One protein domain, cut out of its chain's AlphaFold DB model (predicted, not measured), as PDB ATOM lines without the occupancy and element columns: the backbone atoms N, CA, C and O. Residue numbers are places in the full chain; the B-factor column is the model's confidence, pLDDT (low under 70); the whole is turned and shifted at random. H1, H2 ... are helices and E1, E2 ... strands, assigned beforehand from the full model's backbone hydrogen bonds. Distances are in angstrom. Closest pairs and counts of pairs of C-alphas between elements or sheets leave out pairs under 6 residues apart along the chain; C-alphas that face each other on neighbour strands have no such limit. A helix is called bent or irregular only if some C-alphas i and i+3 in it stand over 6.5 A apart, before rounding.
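AT A GLANCE: This is residues 67 to 103 and 120 to 229 of the 605 residues of a protein of Trichoderma gamsii (UniProt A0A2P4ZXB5). Two long helices, H1 and H7, lie side by side with H7 in the middle of the domain, and the short helices H2, H4, H5 and H6 pack round H7. H8 packs crosswise on both long helices, while H3 packs on H2 toward the other end of the longest axis. The printed part has 147 residues, with eight named helices, H1 to H8, followed by one short strand, E1. It is mostly helix by its named elements, but under half of the residues are in them. The whole is compact, with a radius of gyration of the C-alphas of 14.3 A, and spans 47 by 33 by 26 A.

HOW THE PARTS SIT: H1, residues 69 to 85, touches H7, residues 175 to 189, at a shallow tilt of 33 degrees, only just short of steep, and they run the same way; their closest C-alphas, of Val 80 and Val 185, are 6.6 A apart. H2, residues 95 to 98, touches H7 through Val 98 and Ile 184, closest C-alphas 6.8 A apart. H3, residues 122 to 125, touches H2, with the C-alphas of Ala 96 and Asp 124 closest at 5.3 A, and is apart from H7. H4, residues 128 to 132, touches H7, with the C-alphas of Leu 131 and Thr 177 closest at 5.1 A. H5, residues 144 to 148, touches H7 residues 175 to 176 alone; the closest C-alphas, of Gly 144 and Ser 175, are 5.3 A apart. H6, residues 154 to 159, touches H7 about perpendicular, at 76 degrees, with the C-alphas of Phe 158 and Ala 176 closest at 6.6 A. H7 is the hub, touching six other helices. H8, residues 193 to 205, touches H1 residues 76 to 79 alone, about perpendicular at 87 degrees; the closest C-alphas, of Ala 79 and Leu 197, are 6.2 A apart. E1, residues 226 to 228, pairs with no named strand, but its residues 226 to 227 pair antiparallel with residues 211 to 212. Every O i to N i+4 pair is within hydrogen-bond range in H4, H5, H6 and H7, against 9 of 13 in H1 and 4 of 9 in H8, which has 4 of 10 O i to N i+3 pairs within range; H2 and H3 are too short for an O i to N i+4 pair.

IN THESE COORDINATES: H1 begins at C-alpha 69, (-7.877, -19.688, -4.023), and is 26.4 A long. H7 is 21.2 A long and begins at C-alpha 175, (-13.516, -25.317, 2.222). H8, 16.1 A long, is only just irregular: C-alphas 196 and 199 are 7.0 A apart. E1 ends at C-alpha 228, (-2.300, -22.369, -12.654).

THE WHOLE: The C-alphas of Pro 120 and Gly 206, the two farthest apart, are 47.5 A apart. Residues 104 to 119 are not printed, and C-alphas 103 and 120 are 13.3 A apart across the cut. The links H4 to H5, H6 to H7 and H8 to E1 are long. Residue 120 alone has a pLDDT under 70.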
ATOM      1  N   VAL A  67      -1.971 -18.279  -7.814       97.19
ATOM      2  CA  VAL A  67      -2.825 -18.960  -6.830       97.19
ATOM      3  C   VAL A  67      -4.297 -18.660  -7.126       97.19
ATOM      4  O   VAL A  67      -4.692 -17.501  -7.250       97.19
ATOM      5  N   MET A  68      -5.126 -19.699  -7.237       97.62
ATOM      6  CA  MET A  68      -6.538 -19.583  -7.635       97.62
ATOM      7  C   MET A  68      -7.514 -19.457  -6.458       97.62
ATOM      8  O   MET A  68      -8.704 -19.191  -6.649       97.62
ATOM      9  N   HIS A  69      -7.040 -19.657  -5.225       96.00
ATOM     10  CA  HIS A  69      -7.877 -19.688  -4.023       96.00
ATOM     11  C   HIS A  69      -9.127 -20.563  -4.228       96.00
ATOM     12  O   HIS A  69      -9.026 -21.704  -4.651       96.00
ATOM     13  N   SER A  70     -10.329 -20.062  -3.948       96.56
ATOM     14  CA  SER A  70     -11.553 -20.859  -4.085       96.56
ATOM     15  C   SER A  70     -11.985 -21.174  -5.521       96.56
ATOM     16  O   SER A  70     -12.820 -22.060  -5.684       96.56
ATOM     17  N   ALA A  71     -11.404 -20.562  -6.563       97.94
ATOM     18  CA  ALA A  71     -11.675 -20.991  -7.940       97.94
ATOM     19  C   ALA A  71     -11.181 -22.431  -8.194       97.94
ATOM     20  O   ALA A  71     -11.704 -23.128  -9.060       97.94
ATOM     21  N   THR A  72     -10.255 -22.928  -7.364       98.56
ATOM     22  CA  THR A  72      -9.815 -24.329  -7.326       98.56
ATOM     23  C   THR A  72     -10.968 -25.332  -7.197       98.56
ATOM     24  O   THR A  72     -10.911 -26.416  -7.774       98.56
ATOM     25  N   LYS A  73     -12.047 -24.975  -6.494       98.75
ATOM     26  CA  LYS A  73     -13.207 -25.849  -6.265       98.75
ATOM     27  C   LYS A  73     -13.842 -26.357  -7.564       98.75
ATOM     28  O   LYS A  73     -14.247 -27.514  -7.655       98.75
ATOM     29  N   SER A  74     -13.869 -25.518  -8.593       98.75
ATOM     30  CA  SER A  74     -14.427 -25.878  -9.895       98.75
ATOM     31  C   SER A  74     -13.517 -26.839 -10.678       98.75
ATOM     32  O   SER A  74     -14.018 -27.632 -11.470       98.75
ATOM     33  N   PHE A  75     -12.203 -26.853 -10.409       98.88
ATOM     34  CA  PHE A  75     -11.295 -27.903 -10.894       98.88
ATOM     35  C   PHE A  75     -11.501 -29.219 -10.138       98.88
ATOM     36  O   PHE A  75     -11.510 -30.282 -10.753       98.88
ATOM     37  N   LEU A  76     -11.729 -29.170  -8.823       98.88
ATOM     38  CA  LEU A  76     -12.074 -30.365  -8.046       98.88
ATOM     39  C   LEU A  76     -13.359 -31.027  -8.570       98.88
ATOM     40  O   LEU A  76     -13.407 -32.248  -8.697       98.88
ATOM     41  N   ALA A  77     -14.379 -30.243  -8.928       98.81
ATOM     42  CA  ALA A  77     -15.608 -30.782  -9.509       98.81
ATOM     43  C   ALA A  77     -15.373 -31.558 -10.816       98.81
ATOM     44  O   ALA A  77     -16.098 -32.509 -11.092       98.81
ATOM     45  N   VAL A  78     -14.342 -31.223 -11.600       98.88
ATOM     46  CA  VAL A  78     -13.934 -32.042 -12.757       98.88
ATOM     47  C   VAL A  78     -13.512 -33.437 -12.295       98.88
ATOM     48  O   VAL A  78     -13.962 -34.427 -12.867       98.88
ATOM     49  N   ALA A  79     -12.677 -33.529 -11.254       98.88
ATOM     50  CA  ALA A  79     -12.198 -34.807 -10.731       98.88
ATOM     51  C   ALA A  79     -13.354 -35.662 -10.208       98.88
ATOM     52  O   ALA A  79     -13.448 -36.838 -10.550       98.88
ATOM     53  N   VAL A  80     -14.267 -35.047  -9.451       98.94
ATOM     54  CA  VAL A  80     -15.458 -35.722  -8.921       98.94
ATOM     55  C   VAL A  80     -16.345 -36.241 -10.056       98.94
ATOM     56  O   VAL A  80     -16.706 -37.414 -10.055       98.94
ATOM     57  N   GLY A  81     -16.638 -35.413 -11.063       98.81
ATOM     58  CA  GLY A  81     -17.457 -35.824 -12.205       98.81
ATOM     59  C   GLY A  81     -16.855 -36.976 -13.006       98.81
ATOM     60  O   GLY A  81     -17.564 -37.900 -13.396       98.81
ATOM     61  N   LEU A  82     -15.537 -36.954 -13.217       98.88
ATOM     62  CA  LEU A  82     -14.812 -38.040 -13.881       98.88
ATOM     63  C   LEU A  82     -14.785 -39.327 -13.048       98.88
ATOM     64  O   LEU A  82     -14.889 -40.414 -13.617       98.88
ATOM     65  N   ALA A  83     -14.646 -39.213 -11.727       98.88
ATOM     66  CA  ALA A  83     -14.639 -40.360 -10.829       98.88
ATOM     67  C   ALA A  83     -16.021 -41.029 -10.757       98.88
ATOM     68  O   ALA A  83     -16.098 -42.257 -10.798       98.88
ATOM     69  N   ILE A  84     -17.098 -40.232 -10.753       98.81
ATOM     70  CA  ILE A  84     -18.481 -40.722 -10.842       98.81
ATOM     71  C   ILE A  84     -18.724 -41.427 -12.179       98.81
ATOM     72  O   ILE A  84     -19.226 -42.548 -12.198       98.81
ATOM     73  N   GLU A  85     -18.319 -40.823 -13.301       98.31
ATOM     74  CA  GLU A  85     -18.454 -41.440 -14.631       98.31
ATOM     75  C   GLU A  85     -17.713 -42.785 -14.726       98.31
ATOM     76  O   GLU A  85     -18.168 -43.713 -15.390       98.31
ATOM     77  N   GLN A  86     -16.571 -42.907 -14.045       98.44
ATOM     78  CA  GLN A  86     -15.772 -44.135 -13.996       98.44
ATOM     79  C   GLN A  86     -16.284 -45.158 -12.968       98.44
ATOM     80  O   GLN A  86     -15.713 -46.242 -12.871       98.44
ATOM     81  N   GLY A  87     -17.348 -44.844 -12.223       98.44
ATOM     82  CA  GLY A  87     -17.974 -45.756 -11.269       98.44
ATOM     83  C   GLY A  87     -17.215 -45.934  -9.953       98.44
ATOM     84  O   GLY A  87     -17.443 -46.926  -9.267       98.44
ATOM     85  N   TYR A  88     -16.321 -45.007  -9.583       98.75
ATOM     86  CA  TYR A  88     -15.620 -45.073  -8.292       98.75
ATOM     87  C   TYR A  88     -16.549 -44.800  -7.101       98.75
ATOM     88  O   TYR A  88     -16.342 -45.359  -6.028       98.75
ATOM     89  N   PHE A  89     -17.546 -43.934  -7.286       98.81
ATOM     90  CA  PHE A  89     -18.604 -43.616  -6.324       98.81
ATOM     91  C   PHE A  89     -19.766 -42.902  -7.039       98.81
ATOM     92  O   PHE A  89     -19.655 -42.550  -8.214       98.81
ATOM     93  N   GLY A  90     -20.882 -42.691  -6.342       98.69
ATOM     94  CA  GLY A  90     -22.067 -41.980  -6.829       98.69
ATOM     95  C   GLY A  90     -22.349 -40.685  -6.066       98.69
ATOM     96  O   GLY A  90     -21.705 -40.378  -5.065       98.69
ATOM     97  N   LEU A  91     -23.342 -39.923  -6.531       98.75
ATOM     98  CA  LEU A  91     -23.822 -38.716  -5.838       98.75
ATOM     99  C   LEU A  91     -24.436 -39.037  -4.466       98.75
ATOM    100  O   LEU A  91     -24.322 -38.237  -3.545       98.75
ATOM    101  N   ASP A  92     -25.051 -40.210  -4.339       98.56
ATOM    102  CA  ASP A  92     -25.702 -40.747  -3.142       98.56
ATOM    103  C   ASP A  92     -24.740 -41.494  -2.202       98.56
ATOM    104  O   ASP A  92     -25.134 -41.902  -1.112       98.56
ATOM    105  N   THR A  93     -23.473 -41.666  -2.596       98.81
ATOM    106  CA  THR A  93     -22.460 -42.290  -1.741       98.81
ATOM    107  C   THR A  93     -22.251 -41.444  -0.489       98.81
ATOM    108  O   THR A  93     -21.983 -40.243  -0.579       98.81
ATOM    109  N   THR A  94     -22.376 -42.067   0.684       98.50
ATOM    110  CA  THR A  94     -22.248 -41.373   1.970       98.50
ATOM    111  C   THR A  94     -20.793 -41.282   2.406       98.50
ATOM    112  O   THR A  94     -20.017 -42.217   2.194       98.50
ATOM    113  N   VAL A  95     -20.424 -40.190   3.081       97.44
ATOM    114  CA  VAL A  95     -19.089 -40.018   3.688       97.44
ATOM    115  C   VAL A  95     -18.772 -41.190   4.620       97.44
ATOM    116  O   VAL A  95     -17.682 -41.759   4.551       97.44
ATOM    117  N   ALA A  96     -19.761 -41.612   5.413       95.94
ATOM    118  CA  ALA A  96     -19.653 -42.744   6.326       95.94
ATOM    119  C   ALA A  96     -19.327 -44.072   5.622       95.94
ATOM    120  O   ALA A  96     -18.566 -44.872   6.154       95.94
ATOM    121  N   SER A  97     -19.851 -44.306   4.411       97.00
ATOM    122  CA  SER A  97     -19.535 -45.523   3.649       97.00
ATOM    123  C   SER A  97     -18.106 -45.542   3.095       97.00
ATOM    124  O   SER A  97     -17.539 -46.617   2.908       97.00
ATOM    125  N   VAL A  98     -17.512 -44.369   2.847       98.12
ATOM    126  CA  VAL A  98     -16.151 -44.239   2.299       98.12
ATOM    127  C   VAL A  98     -15.090 -44.324   3.402       98.12
ATOM    128  O   VAL A  98     -14.012 -44.881   3.172       98.12
ATOM    129  N   PHE A  99     -15.404 -43.806   4.593       97.12
ATOM    130  CA  PHE A  99     -14.509 -43.770   5.755       97.12
ATOM    131  C   PHE A  99     -15.131 -44.426   7.003       97.12
ATOM    132  O   PHE A  99     -15.185 -43.788   8.057       97.12
ATOM    133  N   PRO A 100     -15.604 -45.685   6.931       95.31
ATOM    134  CA  PRO A 100     -16.277 -46.335   8.056       95.31
ATOM    135  C   PRO A 100     -15.380 -46.442   9.293       95.31
ATOM    136  O   PRO A 100     -15.865 -46.361  10.415       95.31
ATOM    137  N   GLU A 101     -14.064 -46.569   9.102       94.25
ATOM    138  CA  GLU A 101     -13.082 -46.646  10.185       94.25
ATOM    139  C   GLU A 101     -12.867 -45.322  10.930       94.25
ATOM    140  O   GLU A 101     -12.234 -45.311  11.983       94.25
ATOM    141  N   ARG A 102     -13.343 -44.208  10.364       92.19
ATOM    142  CA  ARG A 102     -13.210 -42.866  10.942       92.19
ATOM    143  C   ARG A 102     -14.483 -42.399  11.636       92.19
ATOM    144  O   ARG A 102     -14.444 -41.402  12.350       92.19
ATOM    145  N   MET A 103     -15.601 -43.089  11.419       89.75
ATOM    146  CA  MET A 103     -16.882 -42.715  12.002       89.75
ATOM    147  C   MET A 103     -16.871 -42.943  13.518       89.75
ATOM    148  O   MET A 103     -16.317 -43.948  13.977       89.75
ATOM    149  N   PRO A 120     -27.938 -36.245  17.913       53.38
ATOM    150  CA  PRO A 120     -27.977 -37.134  16.761       53.38
ATOM    151  C   PRO A 120     -27.284 -36.422  15.599       53.38
ATOM    152  O   PRO A 120     -27.824 -35.491  15.002       53.38
ATOM    153  N   SER A 121     -26.044 -36.820  15.330       73.31
ATOM    154  CA  SER A 121     -25.268 -36.279  14.227       73.31
ATOM    155  C   SER A 121     -25.860 -36.810  12.929       73.31
ATOM    156  O   SER A 121     -25.943 -38.020  12.727       73.31
ATOM    157  N   PHE A 122     -26.263 -35.928  12.015       89.44
ATOM    158  CA  PHE A 122     -26.698 -36.353  10.681       89.44
ATOM    159  C   PHE A 122     -25.521 -36.771   9.776       89.44
ATOM    160  O   PHE A 122     -25.716 -36.974   8.575       89.44
ATOM    161  N   LEU A 123     -24.305 -36.890  10.324       90.56
ATOM    162  CA  LEU A 123     -23.076 -37.202   9.593       90.56
ATOM    163  C   LEU A 123     -23.211 -38.465   8.731       90.56
ATOM    164  O   LEU A 123     -22.801 -38.466   7.572       90.56
ATOM    165  N   ASP A 124     -23.860 -39.501   9.254       91.25
ATOM    166  CA  ASP A 124     -24.041 -40.802   8.604       91.25
ATOM    167  C   ASP A 124     -24.870 -40.709   7.309       91.25
ATOM    168  O   ASP A 124     -24.776 -41.567   6.429       91.25
ATOM    169  N   GLN A 125     -25.684 -39.653   7.190       95.19
ATOM    170  CA  GLN A 125     -26.571 -39.388   6.056       95.19
ATOM    171  C   GLN A 125     -25.922 -38.492   4.994       95.19
ATOM    172  O   GLN A 125     -26.496 -38.321   3.923       95.19
ATOM    173  N   MET A 126     -24.762 -37.893   5.283       97.69
ATOM    174  CA  MET A 126     -24.126 -36.907   4.411       97.69
ATOM    175  C   MET A 126     -23.570 -37.563   3.147       97.69
ATOM    176  O   MET A 126     -22.722 -38.457   3.222       97.69
ATOM    177  N   THR A 127     -24.014 -37.087   1.987       98.81
ATOM    178  CA  THR A 127     -23.642 -37.627   0.674       98.81
ATOM    179  C   THR A 127     -22.616 -36.768  -0.064       98.81
ATOM    180  O   THR A 127     -22.373 -35.603   0.265       98.81
ATOM    181  N   VAL A 128     -22.034 -37.332  -1.124       98.88
ATOM    182  CA  VAL A 128     -21.204 -36.602  -2.094       98.88
ATOM    183  C   VAL A 128     -21.950 -35.398  -2.688       98.88
ATOM    184  O   VAL A 128     -21.351 -34.333  -2.852       98.88
ATOM    185  N   GLU A 129     -23.246 -35.520  -2.991       98.81
ATOM    186  CA  GLU A 129     -24.044 -34.402  -3.513       98.81
ATOM    187  C   GLU A 129     -24.178 -33.260  -2.495       98.81
ATOM    188  O   GLU A 129     -24.062 -32.083  -2.860       98.81
ATOM    189  N   ASP A 130     -24.346 -33.580  -1.211       98.75
ATOM    190  CA  ASP A 130     -24.427 -32.574  -0.146       98.75
ATOM    191  C   ASP A 130     -23.110 -31.792  -0.019       98.75
ATOM    192  O   ASP A 130     -23.109 -30.569   0.152       98.75
ATOM    193  N   LEU A 131     -21.968 -32.469  -0.187       98.81
ATOM    194  CA  LEU A 131     -20.656 -31.819  -0.230       98.81
ATOM    195  C   LEU A 131     -20.480 -30.936  -1.481       98.81
ATOM    196  O   LEU A 131     -19.978 -29.814  -1.380       98.81
ATOM    197  N   LEU A 132     -20.892 -31.411  -2.667       98.81
ATOM    198  CA  LEU A 132     -20.789 -30.661  -3.931       98.81
ATOM    199  C   LEU A 132     -21.610 -29.372  -3.912       98.81
ATOM    200  O   LEU A 132     -21.174 -28.361  -4.467       98.81
ATOM    201  N   THR A 133     -22.770 -29.421  -3.261       98.56
ATOM    202  CA  THR A 133     -23.743 -28.326  -3.188       98.56
ATOM    203  C   THR A 133     -23.566 -27.429  -1.963       98.56
ATOM    204  O   THR A 133     -24.344 -26.496  -1.789       98.56
ATOM    205  N   GLN A 134     -22.537 -27.670  -1.136       98.25
ATOM    206  CA  GLN A 134     -22.265 -26.917   0.099       98.25
ATOM    207  C   GLN A 134     -23.432 -26.983   1.102       98.25
ATOM    208  O   GLN A 134     -23.704 -26.026   1.824       98.25
ATOM    209  N   THR A 135     -24.119 -28.127   1.156       98.31
ATOM    210  CA  THR A 135     -25.267 -28.381   2.040       98.31
ATOM    211  C   THR A 135     -25.035 -29.536   3.017       98.31
ATOM    212  O   THR A 135     -25.955 -30.249   3.403       98.31
ATOM    213  N   SER A 136     -23.783 -29.714   3.446       96.88
ATOM    214  CA  SER A 136     -23.327 -30.847   4.271       96.88
ATOM    215  C   SER A 136     -24.018 -31.023   5.633       96.88
ATOM    216  O   SER A 136     -23.890 -32.082   6.228       96.88
ATOM    217  N   GLY A 137     -24.746 -30.021   6.132       96.00
ATOM    218  CA  GLY A 137     -25.440 -30.089   7.423       96.00
ATOM    219  C   GLY A 137     -24.705 -29.413   8.588       96.00
ATOM    220  O   GLY A 137     -25.273 -29.268   9.669       96.00
ATOM    221  N   HIS A 138     -23.474 -28.948   8.370       94.56
ATOM    222  CA  HIS A 138     -22.782 -28.039   9.287       94.56
ATOM    223  C   HIS A 138     -23.501 -26.681   9.345       94.56
ATOM    224  O   HIS A 138     -24.012 -26.204   8.331       94.56
ATOM    225  N   ASP A 139     -23.529 -26.056  10.518       93.19
ATOM    226  CA  ASP A 139     -24.178 -24.759  10.776       93.19
ATOM    227  C   ASP A 139     -23.366 -23.555  10.277       93.19
ATOM    228  O   ASP A 139     -23.914 -22.475  10.047       93.19
ATOM    229  N   HIS A 140     -22.064 -23.733  10.061       92.50
ATOM    230  CA  HIS A 140     -21.191 -22.724   9.480       92.50
ATOM    231  C   HIS A 140     -20.150 -23.336   8.541       92.50
ATOM    232  O   HIS A 140     -19.881 -24.536   8.530       92.50
ATOM    233  N   GLY A 141     -19.594 -22.480   7.685       90.62
ATOM    234  CA  GLY A 141     -18.556 -22.855   6.738       90.62
ATOM    235  C   GLY A 141     -17.158 -22.568   7.267       90.62
ATOM    236  O   GLY A 141     -16.938 -21.581   7.965       90.62
ATOM    237  N   GLU A 142     -16.198 -23.394   6.858       89.56
ATOM    238  CA  GLU A 142     -14.801 -23.273   7.267       89.56
ATOM    239  C   GLU A 142     -13.943 -22.611   6.189       89.56
ATOM    240  O   GLU A 142     -14.055 -22.888   4.983       89.56
ATOM    241  N   SER A 143     -13.049 -21.727   6.628       87.00
ATOM    242  CA  SER A 143     -12.160 -20.993   5.731       87.00
ATOM    243  C   SER A 143     -10.955 -21.844   5.323       87.00
ATOM    244  O   SER A 143     -10.412 -22.607   6.118       87.00
ATOM    245  N   GLY A 144     -10.489 -21.682   4.080       82.69
ATOM    246  CA  GLY A 144      -9.296 -22.378   3.596       82.69
ATOM    247  C   GLY A 144      -8.034 -22.090   4.416       82.69
ATOM    248  O   GLY A 144      -7.263 -23.010   4.664       82.69
ATOM    249  N   GLY A 145      -7.848 -20.845   4.863       81.06
ATOM    250  CA  GLY A 145      -6.720 -20.459   5.716       81.06
ATOM    251  C   GLY A 145      -6.755 -21.121   7.096       81.06
ATOM    252  O   GLY A 145      -5.723 -21.595   7.554       81.06
ATOM    253  N   SER A 146      -7.936 -21.229   7.718       81.50
ATOM    254  CA  SER A 146      -8.115 -21.940   8.999       81.50
ATOM    255  C   SER A 146      -7.819 -23.435   8.860       81.50
ATOM    256  O   SER A 146      -7.199 -24.048   9.723       81.50
ATOM    257  N   TRP A 147      -8.237 -24.026   7.740       81.38
ATOM    258  CA  TRP A 147      -8.014 -25.440   7.456       81.38
ATOM    259  C   TRP A 147      -6.523 -25.759   7.262       81.38
ATOM    260  O   TRP A 147      -6.031 -26.776   7.733       81.38
ATOM    261  N   ARG A 148      -5.778 -24.841   6.633       84.12
ATOM    262  CA  ARG A 148      -4.341 -24.990   6.350       84.12
ATOM    263  C   ARG A 148      -3.437 -25.017   7.573       84.12
ATOM    264  O   ARG A 148      -2.365 -25.600   7.486       84.12
ATOM    265  N   SER A 149      -3.850 -24.424   8.690       79.38
ATOM    266  CA  SER A 149      -3.068 -24.474   9.932       79.38
ATOM    267  C   SER A 149      -3.142 -25.818  10.662       79.38
ATOM    268  O   SER A 149      -2.463 -26.003  11.666       79.38
ATOM    269  N   ILE A 150      -3.982 -26.749  10.205       85.00
ATOM    270  CA  ILE A 150      -4.132 -28.060  10.833       85.00
ATOM    271  C   ILE A 150      -3.069 -29.000  10.256       85.00
ATOM    272  O   ILE A 150      -3.077 -29.287   9.064       85.00
ATOM    273  N   GLU A 151      -2.167 -29.502  11.096       82.31
ATOM    274  CA  GLU A 151      -1.102 -30.429  10.671       82.31
ATOM    275  C   GLU A 151      -1.503 -31.910  10.794       82.31
ATOM    276  O   GLU A 151      -0.889 -32.781  10.180       82.31
ATOM    277  N   SER A 152      -2.537 -32.201  11.590       88.31
ATOM    278  CA  SER A 152      -3.081 -33.546  11.804       88.31
ATOM    279  C   SER A 152      -4.010 -33.984  10.659       88.31
ATOM    280  O   SER A 152      -3.988 -33.424   9.569       88.31
ATOM    281  N   SER A 153      -4.875 -34.977  10.890       93.31
ATOM    282  CA  SER A 153      -5.875 -35.378   9.897       93.31
ATOM    283  C   SER A 153      -6.965 -34.317   9.720       93.31
ATOM    284  O   SER A 153      -7.646 -33.917  10.669       93.31
ATOM    285  N   TRP A 154      -7.162 -33.895   8.473       95.00
ATOM    286  CA  TRP A 154      -8.288 -33.045   8.084       95.00
ATOM    287  C   TRP A 154      -9.591 -33.846   7.962       95.00
ATOM    288  O   TRP A 154     -10.666 -33.272   8.125       95.00
ATOM    289  N   ILE A 155      -9.508 -35.161   7.714       95.75
ATOM    290  CA  ILE A 155     -10.672 -36.059   7.712       95.75
ATOM    291  C   ILE A 155     -11.233 -36.154   9.132       95.75
ATOM    292  O   ILE A 155     -12.416 -35.887   9.336       95.75
ATOM    293  N   ASP A 156     -10.374 -36.439  10.115       93.50
ATOM    294  CA  ASP A 156     -10.785 -36.539  11.519       93.50
ATOM    295  C   ASP A 156     -11.346 -35.195  12.016       93.50
ATOM    296  O   ASP A 156     -12.388 -35.156  12.673       93.50
ATOM    297  N   LYS A 157     -10.721 -34.067  11.631       93.06
ATOM    298  CA  LYS A 157     -11.257 -32.734  11.945       93.06
ATOM    299  C   LYS A 157     -12.667 -32.544  11.381       93.06
ATOM    300  O   LYS A 157     -13.544 -32.101  12.120       93.06
ATOM    301  N   PHE A 158     -12.888 -32.861  10.106       94.81
ATOM    302  CA  PHE A 158     -14.206 -32.738   9.483       94.81
ATOM    303  C   PHE A 158     -15.246 -33.610  10.192       94.81
ATOM    304  O   PHE A 158     -16.284 -33.100  10.594       94.81
ATOM    305  N   ILE A 159     -14.938 -34.890  10.414       93.75
ATOM    306  CA  ILE A 159     -15.840 -35.857  11.061       93.75
ATOM    307  C   ILE A 159     -16.182 -35.454  12.500       93.75
ATOM    308  O   ILE A 159     -17.312 -35.641  12.938       93.75
ATOM    309  N   SER A 160     -15.230 -34.864  13.226       90.94
ATOM    310  CA  SER A 160     -15.462 -34.365  14.587       90.94
ATOM    311  C   SER A 160     -16.301 -33.083  14.652       90.94
ATOM    312  O   SER A 160     -16.694 -32.666  15.742       90.94
ATOM    313  N   THR A 161     -16.554 -32.424  13.516       90.88
ATOM    314  CA  THR A 161     -17.324 -31.177  13.489       90.88
ATOM    315  C   THR A 161     -18.827 -31.497  13.550       90.88
ATOM    316  O   THR A 161     -19.297 -32.342  12.787       90.88
ATOM    317  N   PRO A 162     -19.610 -30.857  14.441       90.88
ATOM    318  CA  PRO A 162     -21.035 -31.162  14.586       90.88
ATOM    319  C   PRO A 162     -21.859 -30.950  13.304       90.88
ATOM    320  O   PRO A 162     -21.861 -29.866  12.720       90.88
ATOM    321  N   VAL A 163     -22.635 -31.969  12.914       92.88
ATOM    322  CA  VAL A 163     -23.596 -31.918  11.796       92.88
ATOM    323  C   VAL A 163     -25.011 -31.774  12.358       92.88
ATOM    324  O   VAL A 163     -25.700 -32.761  12.617       92.88
ATOM    325  N   VAL A 164     -25.428 -30.529  12.588       92.25
ATOM    326  CA  VAL A 164     -26.667 -30.202  13.320       92.25
ATOM    327  C   VAL A 164     -27.893 -30.018  12.421       92.25
ATOM    328  O   VAL A 164     -29.027 -30.071  12.896       92.25
ATOM    329  N   HIS A 165     -27.692 -29.822  11.119       94.31
ATOM    330  CA  HIS A 165     -28.759 -29.773  10.125       94.31
ATOM    331  C   HIS A 165     -28.777 -31.057   9.304       94.31
ATOM    332  O   HIS A 165     -27.737 -31.649   9.018       94.31
ATOM    333  N   ARG A 166     -29.963 -31.457   8.843       96.00
ATOM    334  CA  ARG A 166     -30.079 -32.553   7.881       96.00
ATOM    335  C   ARG A 166     -29.331 -32.180   6.585       96.00
ATOM    336  O   ARG A 166     -29.634 -31.117   6.028       96.00
ATOM    337  N   PRO A 167     -28.410 -33.016   6.075       97.56
ATOM    338  CA  PRO A 167     -27.746 -32.780   4.799       97.56
ATOM    339  C   PRO A 167     -28.747 -32.494   3.669       97.56
ATOM    340  O   PRO A 167     -29.870 -33.013   3.659       97.56
ATOM    341  N   GLY A 168     -28.385 -31.577   2.776       97.50
ATOM    342  CA  GLY A 168     -29.238 -31.120   1.679       97.50
ATOM    343  C   GLY A 168     -30.220 -29.999   2.039       97.50
ATOM    344  O   GLY A 168     -30.933 -29.530   1.150       97.50
ATOM    345  N   THR A 169     -30.294 -29.567   3.308       96.62
ATOM    346  CA  THR A 169     -31.315 -28.598   3.776       96.62
ATOM    347  C   THR A 169     -30.785 -27.224   4.180       96.62
ATOM    348  O   THR A 169     -31.559 -26.268   4.203       96.62
ATOM    349  N   PHE A 170     -29.489 -27.094   4.468       96.62
ATOM    350  CA  PHE A 170     -28.882 -25.844   4.928       96.62
ATOM    351  C   PHE A 170     -27.596 -25.560   4.155       96.62
ATOM    352  O   PHE A 170     -26.717 -26.417   4.104       96.62
ATOM    353  N   PHE A 171     -27.493 -24.379   3.542       97.88
ATOM    354  CA  PHE A 171     -26.325 -23.976   2.757       97.88
ATOM    355  C   PHE A 171     -25.277 -23.287   3.635       97.88
ATOM    356  O   PHE A 171     -25.537 -22.231   4.211       97.88
ATOM    357  N   ALA A 172     -24.068 -23.847   3.664       97.19
ATOM    358  CA  ALA A 172     -22.908 -23.296   4.352       97.19
ATOM    359  C   ALA A 172     -21.664 -23.437   3.464       97.19
ATOM    360  O   ALA A 172     -21.093 -24.520   3.323       97.19
ATOM    361  N   TYR A 173     -21.230 -22.330   2.856       96.38
ATOM    362  CA  TYR A 173     -20.064 -22.327   1.972       96.38
ATOM    363  C   TYR A 173     -18.777 -22.629   2.748       96.38
ATOM    364  O   TYR A 173     -18.313 -21.803   3.534       96.38
ATOM    365  N   SER A 174     -18.172 -23.786   2.489       96.00
ATOM    366  CA  SER A 174     -17.049 -24.313   3.262       96.00
ATOM    367  C   SER A 174     -15.916 -24.812   2.367       96.00
ATOM    368  O   SER A 174     -16.120 -25.323   1.265       96.00
ATOM    369  N   SER A 175     -14.678 -24.668   2.842       95.56
ATOM    370  CA  SER A 175     -13.516 -25.317   2.222       95.56
ATOM    371  C   SER A 175     -13.342 -26.756   2.708       95.56
ATOM    372  O   SER A 175     -12.756 -27.560   1.988       95.56
ATOM    373  N   ALA A 176     -13.897 -27.091   3.874       95.69
ATOM    374  CA  ALA A 176     -13.821 -28.425   4.457       95.69
ATOM    375  C   ALA A 176     -14.658 -29.454   3.670       95.69
ATOM    376  O   ALA A 176     -14.226 -30.585   3.467       95.69
ATOM    377  N   THR A 177     -15.803 -29.045   3.113       97.81
ATOM    378  CA  THR A 177     -16.624 -29.895   2.225       97.81
ATOM    379  C   THR A 177     -15.889 -30.244   0.928       97.81
ATOM    380  O   THR A 177     -15.893 -31.393   0.489       97.81
ATOM    381  N   SER A 178     -15.198 -29.268   0.331       98.31
ATOM    382  CA  SER A 178     -14.342 -29.486  -0.839       98.31
ATOM    383  C   SER A 178     -13.134 -30.360  -0.504       98.31
ATOM    384  O   SER A 178     -12.739 -31.187  -1.319       98.31
ATOM    385  N   PHE A 179     -12.551 -30.222   0.688       98.00
ATOM    386  CA  PHE A 179     -11.521 -31.155   1.131       98.00
ATOM    387  C   PHE A 179     -12.060 -32.590   1.206       98.00
ATOM    388  O   PHE A 179     -11.434 -33.490   0.657       98.00
ATOM    389  N   MET A 180     -13.240 -32.810   1.792       98.50
ATOM    390  CA  MET A 180     -13.813 -34.158   1.867       98.50
ATOM    391  C   MET A 180     -14.100 -34.764   0.494       98.50
ATOM    392  O   MET A 180     -13.851 -35.947   0.295       98.50
ATOM    393  N   LEU A 181     -14.527 -33.968  -0.488       98.88
ATOM    394  CA  LEU A 181     -14.625 -34.433  -1.877       98.88
ATOM    395  C   LEU A 181     -13.265 -34.874  -2.443       98.88
ATOM    396  O   LEU A 181     -13.187 -35.897  -3.120       98.88
ATOM    397  N   SER A 182     -12.198 -34.127  -2.151       98.75
ATOM    398  CA  SER A 182     -10.824 -34.501  -2.516       98.75
ATOM    399  C   SER A 182     -10.408 -35.817  -1.850       98.75
ATOM    400  O   SER A 182      -9.932 -36.727  -2.525       98.75
ATOM    401  N   ALA A 183     -10.684 -35.961  -0.551       98.75
ATOM    402  CA  ALA A 183     -10.409 -37.174   0.210       98.75
ATOM    403  C   ALA A 183     -11.162 -38.390  -0.348       98.75
ATOM    404  O   ALA A 183     -10.572 -39.460  -0.464       98.75
ATOM    405  N   ILE A 184     -12.434 -38.234  -0.737       98.94
ATOM    406  CA  ILE A 184     -13.229 -39.301  -1.363       98.94
ATOM    407  C   ILE A 184     -12.586 -39.729  -2.684       98.94
ATOM    408  O   ILE A 184     -12.315 -40.914  -2.856       98.94
ATOM    409  N   VAL A 185     -12.261 -38.781  -3.575       98.88
ATOM    410  CA  VAL A 185     -11.567 -39.092  -4.840       98.88
ATOM    411  C   VAL A 185     -10.260 -39.833  -4.567       98.88
ATOM    412  O   VAL A 185      -9.996 -40.861  -5.193       98.88
ATOM    413  N   THR A 186      -9.455 -39.368  -3.612       98.81
ATOM    414  CA  THR A 186      -8.183 -40.013  -3.280       98.81
ATOM    415  C   THR A 186      -8.361 -41.403  -2.690       98.81
ATOM    416  O   THR A 186      -7.678 -42.333  -3.116       98.81
ATOM    417  N   ARG A 187      -9.323 -41.592  -1.788       98.62
ATOM    418  CA  ARG A 187      -9.616 -42.889  -1.172       98.62
ATOM    419  C   ARG A 187     -10.085 -43.918  -2.194       98.62
ATOM    420  O   ARG A 187      -9.624 -45.054  -2.156       98.62
ATOM    421  N   THR A 188     -10.984 -43.539  -3.101       98.75
ATOM    422  CA  THR A 188     -11.583 -44.487  -4.051       98.75
ATOM    423  C   THR A 188     -10.683 -44.777  -5.248       98.75
ATOM    424  O   THR A 188     -10.761 -45.863  -5.813       98.75
ATOM    425  N   THR A 189      -9.835 -43.827  -5.655       98.62
ATOM    426  CA  THR A 189      -8.950 -43.990  -6.826       98.62
ATOM    427  C   THR A 189      -7.525 -44.411  -6.468       98.62
ATOM    428  O   THR A 189      -6.808 -44.913  -7.332       98.62
ATOM    429  N   GLY A 190      -7.098 -44.186  -5.221       98.38
ATOM    430  CA  GLY A 190      -5.713 -44.363  -4.780       98.38
ATOM    431  C   GLY A 190      -4.748 -43.273  -5.265       98.38
ATOM    432  O   GLY A 190      -3.540 -43.445  -5.129       98.38
ATOM    433  N   LEU A 191      -5.247 -42.175  -5.846       98.62
ATOM    434  CA  LEU A 191      -4.438 -41.087  -6.407       98.62
ATOM    435  C   LEU A 191      -4.783 -39.743  -5.761       98.62
ATOM    436  O   LEU A 191      -5.941 -39.475  -5.439       98.62
ATOM    437  N   SER A 192      -3.805 -38.845  -5.635       98.56
ATOM    438  CA  SER A 192      -4.111 -37.442  -5.337       98.56
ATOM    439  C   SER A 192      -5.024 -36.864  -6.434       98.56
ATOM    440  O   SER A 192      -5.023 -37.342  -7.571       98.56
ATOM    441  N   VAL A 193      -5.820 -35.834  -6.133       98.69
ATOM    442  CA  VAL A 193      -6.679 -35.197  -7.150       98.69
ATOM    443  C   VAL A 193      -5.844 -34.649  -8.307       98.69
ATOM    444  O   VAL A 193      -6.249 -34.774  -9.465       98.69
ATOM    445  N   ALA A 194      -4.672 -34.080  -8.017       98.38
ATOM    446  CA  ALA A 194      -3.751 -33.598  -9.039       98.38
ATOM    447  C   ALA A 194      -3.287 -34.732  -9.973       98.38
ATOM    448  O   ALA A 194      -3.418 -34.602 -11.192       98.38
ATOM    449  N   ASP A 195      -2.844 -35.864  -9.419       98.56
ATOM    450  CA  ASP A 195      -2.399 -37.030 -10.199       98.56
ATOM    451  C   ASP A 195      -3.555 -37.696 -10.953       98.56
ATOM    452  O   ASP A 195      -3.398 -38.180 -12.076       98.56
ATOM    453  N   TYR A 196      -4.750 -37.699 -10.362       98.81
ATOM    454  CA  TYR A 196      -5.953 -38.206 -11.007       98.81
ATOM    455  C   TYR A 196      -6.334 -37.356 -12.230       98.81
ATOM    456  O   TYR A 196      -6.671 -37.906 -13.289       98.81
ATOM    457  N   LEU A 197      -6.253 -36.026 -12.109       98.75
ATOM    458  CA  LEU A 197      -6.563 -35.082 -13.182       98.75
ATOM    459  C   LEU A 197      -5.471 -34.980 -14.244       98.75
ATOM    460  O   LEU A 197      -5.807 -34.650 -15.383       98.75
ATOM    461  N   GLU A 198      -4.207 -35.269 -13.932       98.44
ATOM    462  CA  GLU A 198      -3.105 -35.090 -14.882       98.44
ATOM    463  C   GLU A 198      -3.375 -35.765 -16.242       98.44
ATOM    464  O   GLU A 198      -3.439 -35.047 -17.249       98.44
ATOM    465  N   PRO A 199      -3.654 -37.080 -16.330       98.31
ATOM    466  CA  PRO A 199      -3.795 -37.733 -17.628       98.31
ATOM    467  C   PRO A 199      -5.187 -37.532 -18.240       98.31
ATOM    468  O   PRO A 199      -5.376 -37.756 -19.438       98.31
ATOM    469  N   ARG A 200      -6.173 -37.132 -17.424       98.38
ATOM    470  CA  ARG A 200      -7.599 -37.086 -17.790       98.38
ATOM    471  C   ARG A 200      -8.073 -35.693 -18.189       98.38
ATOM    472  O   ARG A 200      -8.956 -35.577 -19.032       98.38
ATOM    473  N   PHE A 201      -7.477 -34.656 -17.612       98.62
ATOM    474  CA  PHE A 201      -7.900 -33.270 -17.762       98.62
ATOM    475  C   PHE A 201      -6.718 -32.344 -18.059       98.62
ATOM    476  O   PHE A 201      -6.744 -31.682 -19.096       98.62
ATOM    477  N   PHE A 202      -5.654 -32.336 -17.244       98.38
ATOM    478  CA  PHE A 202      -4.566 -31.370 -17.443       98.38
ATOM    479  C   PHE A 202      -3.829 -31.597 -18.765       98.38
ATOM    480  O   PHE A 202      -3.785 -30.704 -19.613       98.38
ATOM    481  N   ARG A 203      -3.325 -32.811 -19.001       97.69
ATOM    482  CA  ARG A 203      -2.589 -33.149 -20.223       97.69
ATOM    483  C   ARG A 203      -3.441 -32.990 -21.493       97.69
ATOM    484  O   ARG A 203      -2.952 -32.350 -22.424       97.69
ATOM    485  N   PRO A 204      -4.701 -33.474 -21.572       97.19
ATOM    486  CA  PRO A 204      -5.550 -33.248 -22.749       97.19
ATOM    487  C   PRO A 204      -5.828 -31.772 -23.073       97.19
ATOM    488  O   PRO A 204      -5.975 -31.425 -24.246       97.19
ATOM    489  N   LEU A 205      -5.886 -30.906 -22.059       97.94
ATOM    490  CA  LEU A 205      -6.067 -29.460 -22.225       97.94
ATOM    491  C   LEU A 205      -4.731 -28.708 -22.391       97.94
ATOM    492  O   LEU A 205      -4.719 -27.494 -22.600       97.94
ATOM    493  N   GLY A 206      -3.590 -29.397 -22.300       96.81
ATOM    494  CA  GLY A 206      -2.269 -28.768 -22.323       96.81
ATOM    495  C   GLY A 206      -2.032 -27.833 -21.133       96.81
ATOM    496  O   GLY A 206      -1.380 -26.804 -21.291       96.81
ATOM    497  N   ILE A 207      -2.613 -28.142 -19.975       97.75
ATOM    498  CA  ILE A 207      -2.346 -27.485 -18.691       97.75
ATOM    499  C   ILE A 207      -1.059 -28.114 -18.145       97.75
ATOM    500  O   ILE A 207      -1.051 -29.291 -17.796       97.75
ATOM    501  N   ARG A 208       0.049 -27.363 -18.158       95.06
ATOM    502  CA  ARG A 208       1.402 -27.910 -17.901       95.06
ATOM    503  C   ARG A 208       2.045 -27.408 -16.614       95.06
ATOM    504  O   ARG A 208       2.853 -28.117 -16.036       95.06
ATOM    505  N   LEU A 209       1.712 -26.186 -16.206       95.75
ATOM    506  CA  LEU A 209       2.321 -25.508 -15.057       95.75
ATOM    507  C   LEU A 209       1.381 -25.470 -13.847       95.75
ATOM    508  O   LEU A 209       1.590 -24.688 -12.924       95.75
ATOM    509  N   ALA A 210       0.317 -26.280 -13.867       96.31
ATOM    510  CA  ALA A 210      -0.562 -26.404 -12.722       96.31
ATOM    511  C   ALA A 210       0.166 -27.123 -11.583       96.31
ATOM    512  O   ALA A 210       0.708 -28.210 -11.767       96.31
ATOM    513  N   HIS A 211       0.132 -26.515 -10.407       95.12
ATOM    514  CA  HIS A 211       0.621 -27.086  -9.162       95.12
ATOM    515  C   HIS A 211      -0.516 -27.051  -8.152       95.12
ATOM    516  O   HIS A 211      -1.194 -26.034  -8.032       95.12
ATOM    517  N   TRP A 212      -0.726 -28.140  -7.422       97.12
ATOM    518  CA  TRP A 212      -1.724 -28.188  -6.366       97.12
ATOM    519  C   TRP A 212      -1.057 -28.638  -5.080       97.12
ATOM    520  O   TRP A 212      -0.503 -29.734  -5.027       97.12
ATOM    521  N   ASP A 213      -1.134 -27.791  -4.056       94.50
ATOM    522  CA  ASP A 213      -0.601 -28.101  -2.734       94.50
ATOM    523  C   ASP A 213      -1.063 -29.477  -2.237       94.50
ATOM    524  O   ASP A 213      -2.165 -29.942  -2.556       94.50
ATOM    525  N   MET A 214      -0.239 -30.083  -1.389       92.94
ATOM    526  CA  MET A 214      -0.560 -31.307  -0.666       92.94
ATOM    527  C   MET A 214      -0.870 -30.963   0.787       92.94
ATOM    528  O   MET A 214      -0.070 -30.312   1.456       92.94
ATOM    529  N   GLY A 215      -2.043 -31.378   1.258       92.00
ATOM    530  CA  GLY A 215      -2.394 -31.355   2.672       92.00
ATOM    531  C   GLY A 215      -1.944 -32.635   3.390       92.00
ATOM    532  O   GLY A 215      -1.281 -33.494   2.790       92.00
ATOM    533  N   PRO A 216      -2.323 -32.787   4.668       92.06
ATOM    534  CA  PRO A 216      -2.085 -34.004   5.434       92.06
ATOM    535  C   PRO A 216      -2.648 -35.251   4.747       92.06
ATOM    536  O   PRO A 216      -3.550 -35.177   3.910       92.06
ATOM    537  N   GLU A 217      -2.088 -36.409   5.096       94.19
ATOM    538  CA  GLU A 217      -2.483 -37.720   4.551       94.19
ATOM    539  C   GLU A 217      -2.336 -37.847   3.019       94.19
ATOM    540  O   GLU A 217      -2.862 -38.779   2.418       94.19
ATOM    541  N   GLY A 218      -1.586 -36.942   2.375       94.31
ATOM    542  CA  GLY A 218      -1.355 -36.989   0.931       94.31
ATOM    543  C   GLY A 218      -2.592 -36.616   0.111       94.31
ATOM    544  O   GLY A 218      -2.762 -37.110  -1.003       94.31
ATOM    545  N   ILE A 219      -3.450 -35.739   0.637       97.56
ATOM    546  CA  ILE A 219      -4.686 -35.310  -0.024       97.56
ATOM    547  C   ILE A 219      -4.554 -33.843  -0.443       97.56
ATOM    548  O   ILE A 219      -4.202 -32.982   0.366       97.56
ATOM    549  N   ASN A 220      -4.853 -33.517  -1.705       97.44
ATOM    550  CA  ASN A 220      -4.908 -32.113  -2.125       97.44
ATOM    551  C   ASN A 220      -6.015 -31.376  -1.346       97.44
ATOM    552  O   ASN A 220      -7.095 -31.941  -1.167       97.44
ATOM    553  N   PRO A 221      -5.847 -30.095  -0.968       96.19
ATOM    554  CA  PRO A 221      -6.842 -29.378  -0.173       96.19
ATOM    555  C   PRO A 221      -8.246 -29.276  -0.775       96.19
ATOM    556  O   PRO A 221      -9.194 -28.979  -0.052       96.19
ATOM    557  N   GLY A 222      -8.399 -29.472  -2.089       95.88
ATOM    558  CA  GLY A 222      -9.690 -29.494  -2.782       95.88
ATOM    559  C   GLY A 222     -10.321 -28.109  -2.960       95.88
ATOM    560  O   GLY A 222     -10.632 -27.688  -4.070       95.88
ATOM    561  N   GLY A 223     -10.490 -27.365  -1.867       94.56
ATOM    562  CA  GLY A 223     -11.133 -26.056  -1.853       94.56
ATOM    563  C   GLY A 223     -10.234 -24.871  -2.204       94.56
ATOM    564  O   GLY A 223     -10.750 -23.757  -2.316       94.56
ATOM    565  N   ASN A 224      -8.920 -25.088  -2.294       94.88
ATOM    566  CA  ASN A 224      -7.876 -24.089  -2.527       94.88
ATOM    567  C   ASN A 224      -6.536 -24.781  -2.871       94.88
ATOM    568  O   ASN A 224      -6.466 -26.008  -2.906       94.88
ATOM    569  N   GLY A 225      -5.470 -24.006  -3.103       94.25
ATOM    570  CA  GLY A 225      -4.101 -24.533  -3.247       94.25
ATOM    571  C   GLY A 225      -3.670 -24.877  -4.661       94.25
ATOM    572  O   GLY A 225      -2.515 -25.229  -4.859       94.25
ATOM    573  N   LEU A 226      -4.571 -24.761  -5.636       97.88
ATOM    574  CA  LEU A 226      -4.188 -24.823  -7.039       97.88
ATOM    575  C   LEU A 226      -3.590 -23.478  -7.457       97.88
ATOM    576  O   LEU A 226      -4.244 -22.439  -7.317       97.88
ATOM    577  N   SER A 227      -2.396 -23.530  -8.026       98.12
ATOM    578  CA  SER A 227      -1.812 -22.480  -8.848       98.12
ATOM    579  C   SER A 227      -1.832 -22.931 -10.303       98.12
ATOM    580  O   SER A 227      -1.439 -24.056 -10.606       98.12
ATOM    581  N   CYS A 228      -2.301 -22.083 -11.216       98.44
ATOM    582  CA  CYS A 228      -2.300 -22.369 -12.654       98.44
ATOM    583  C   CYS A 228      -2.201 -21.079 -13.474       98.44
ATOM    584  O   CYS A 228      -2.302 -19.980 -12.927       98.44
ATOM    585  N   LEU A 229      -2.011 -21.197 -14.791       98.50
ATOM    586  CA  LEU A 229      -1.998 -20.027 -15.669       98.50
ATOM    587  C   LEU A 229      -3.402 -19.424 -15.796       98.50
ATOM    588  O   LEU A 229      -4.413 -20.121 -15.677       98.50
TER     589      LEU A 229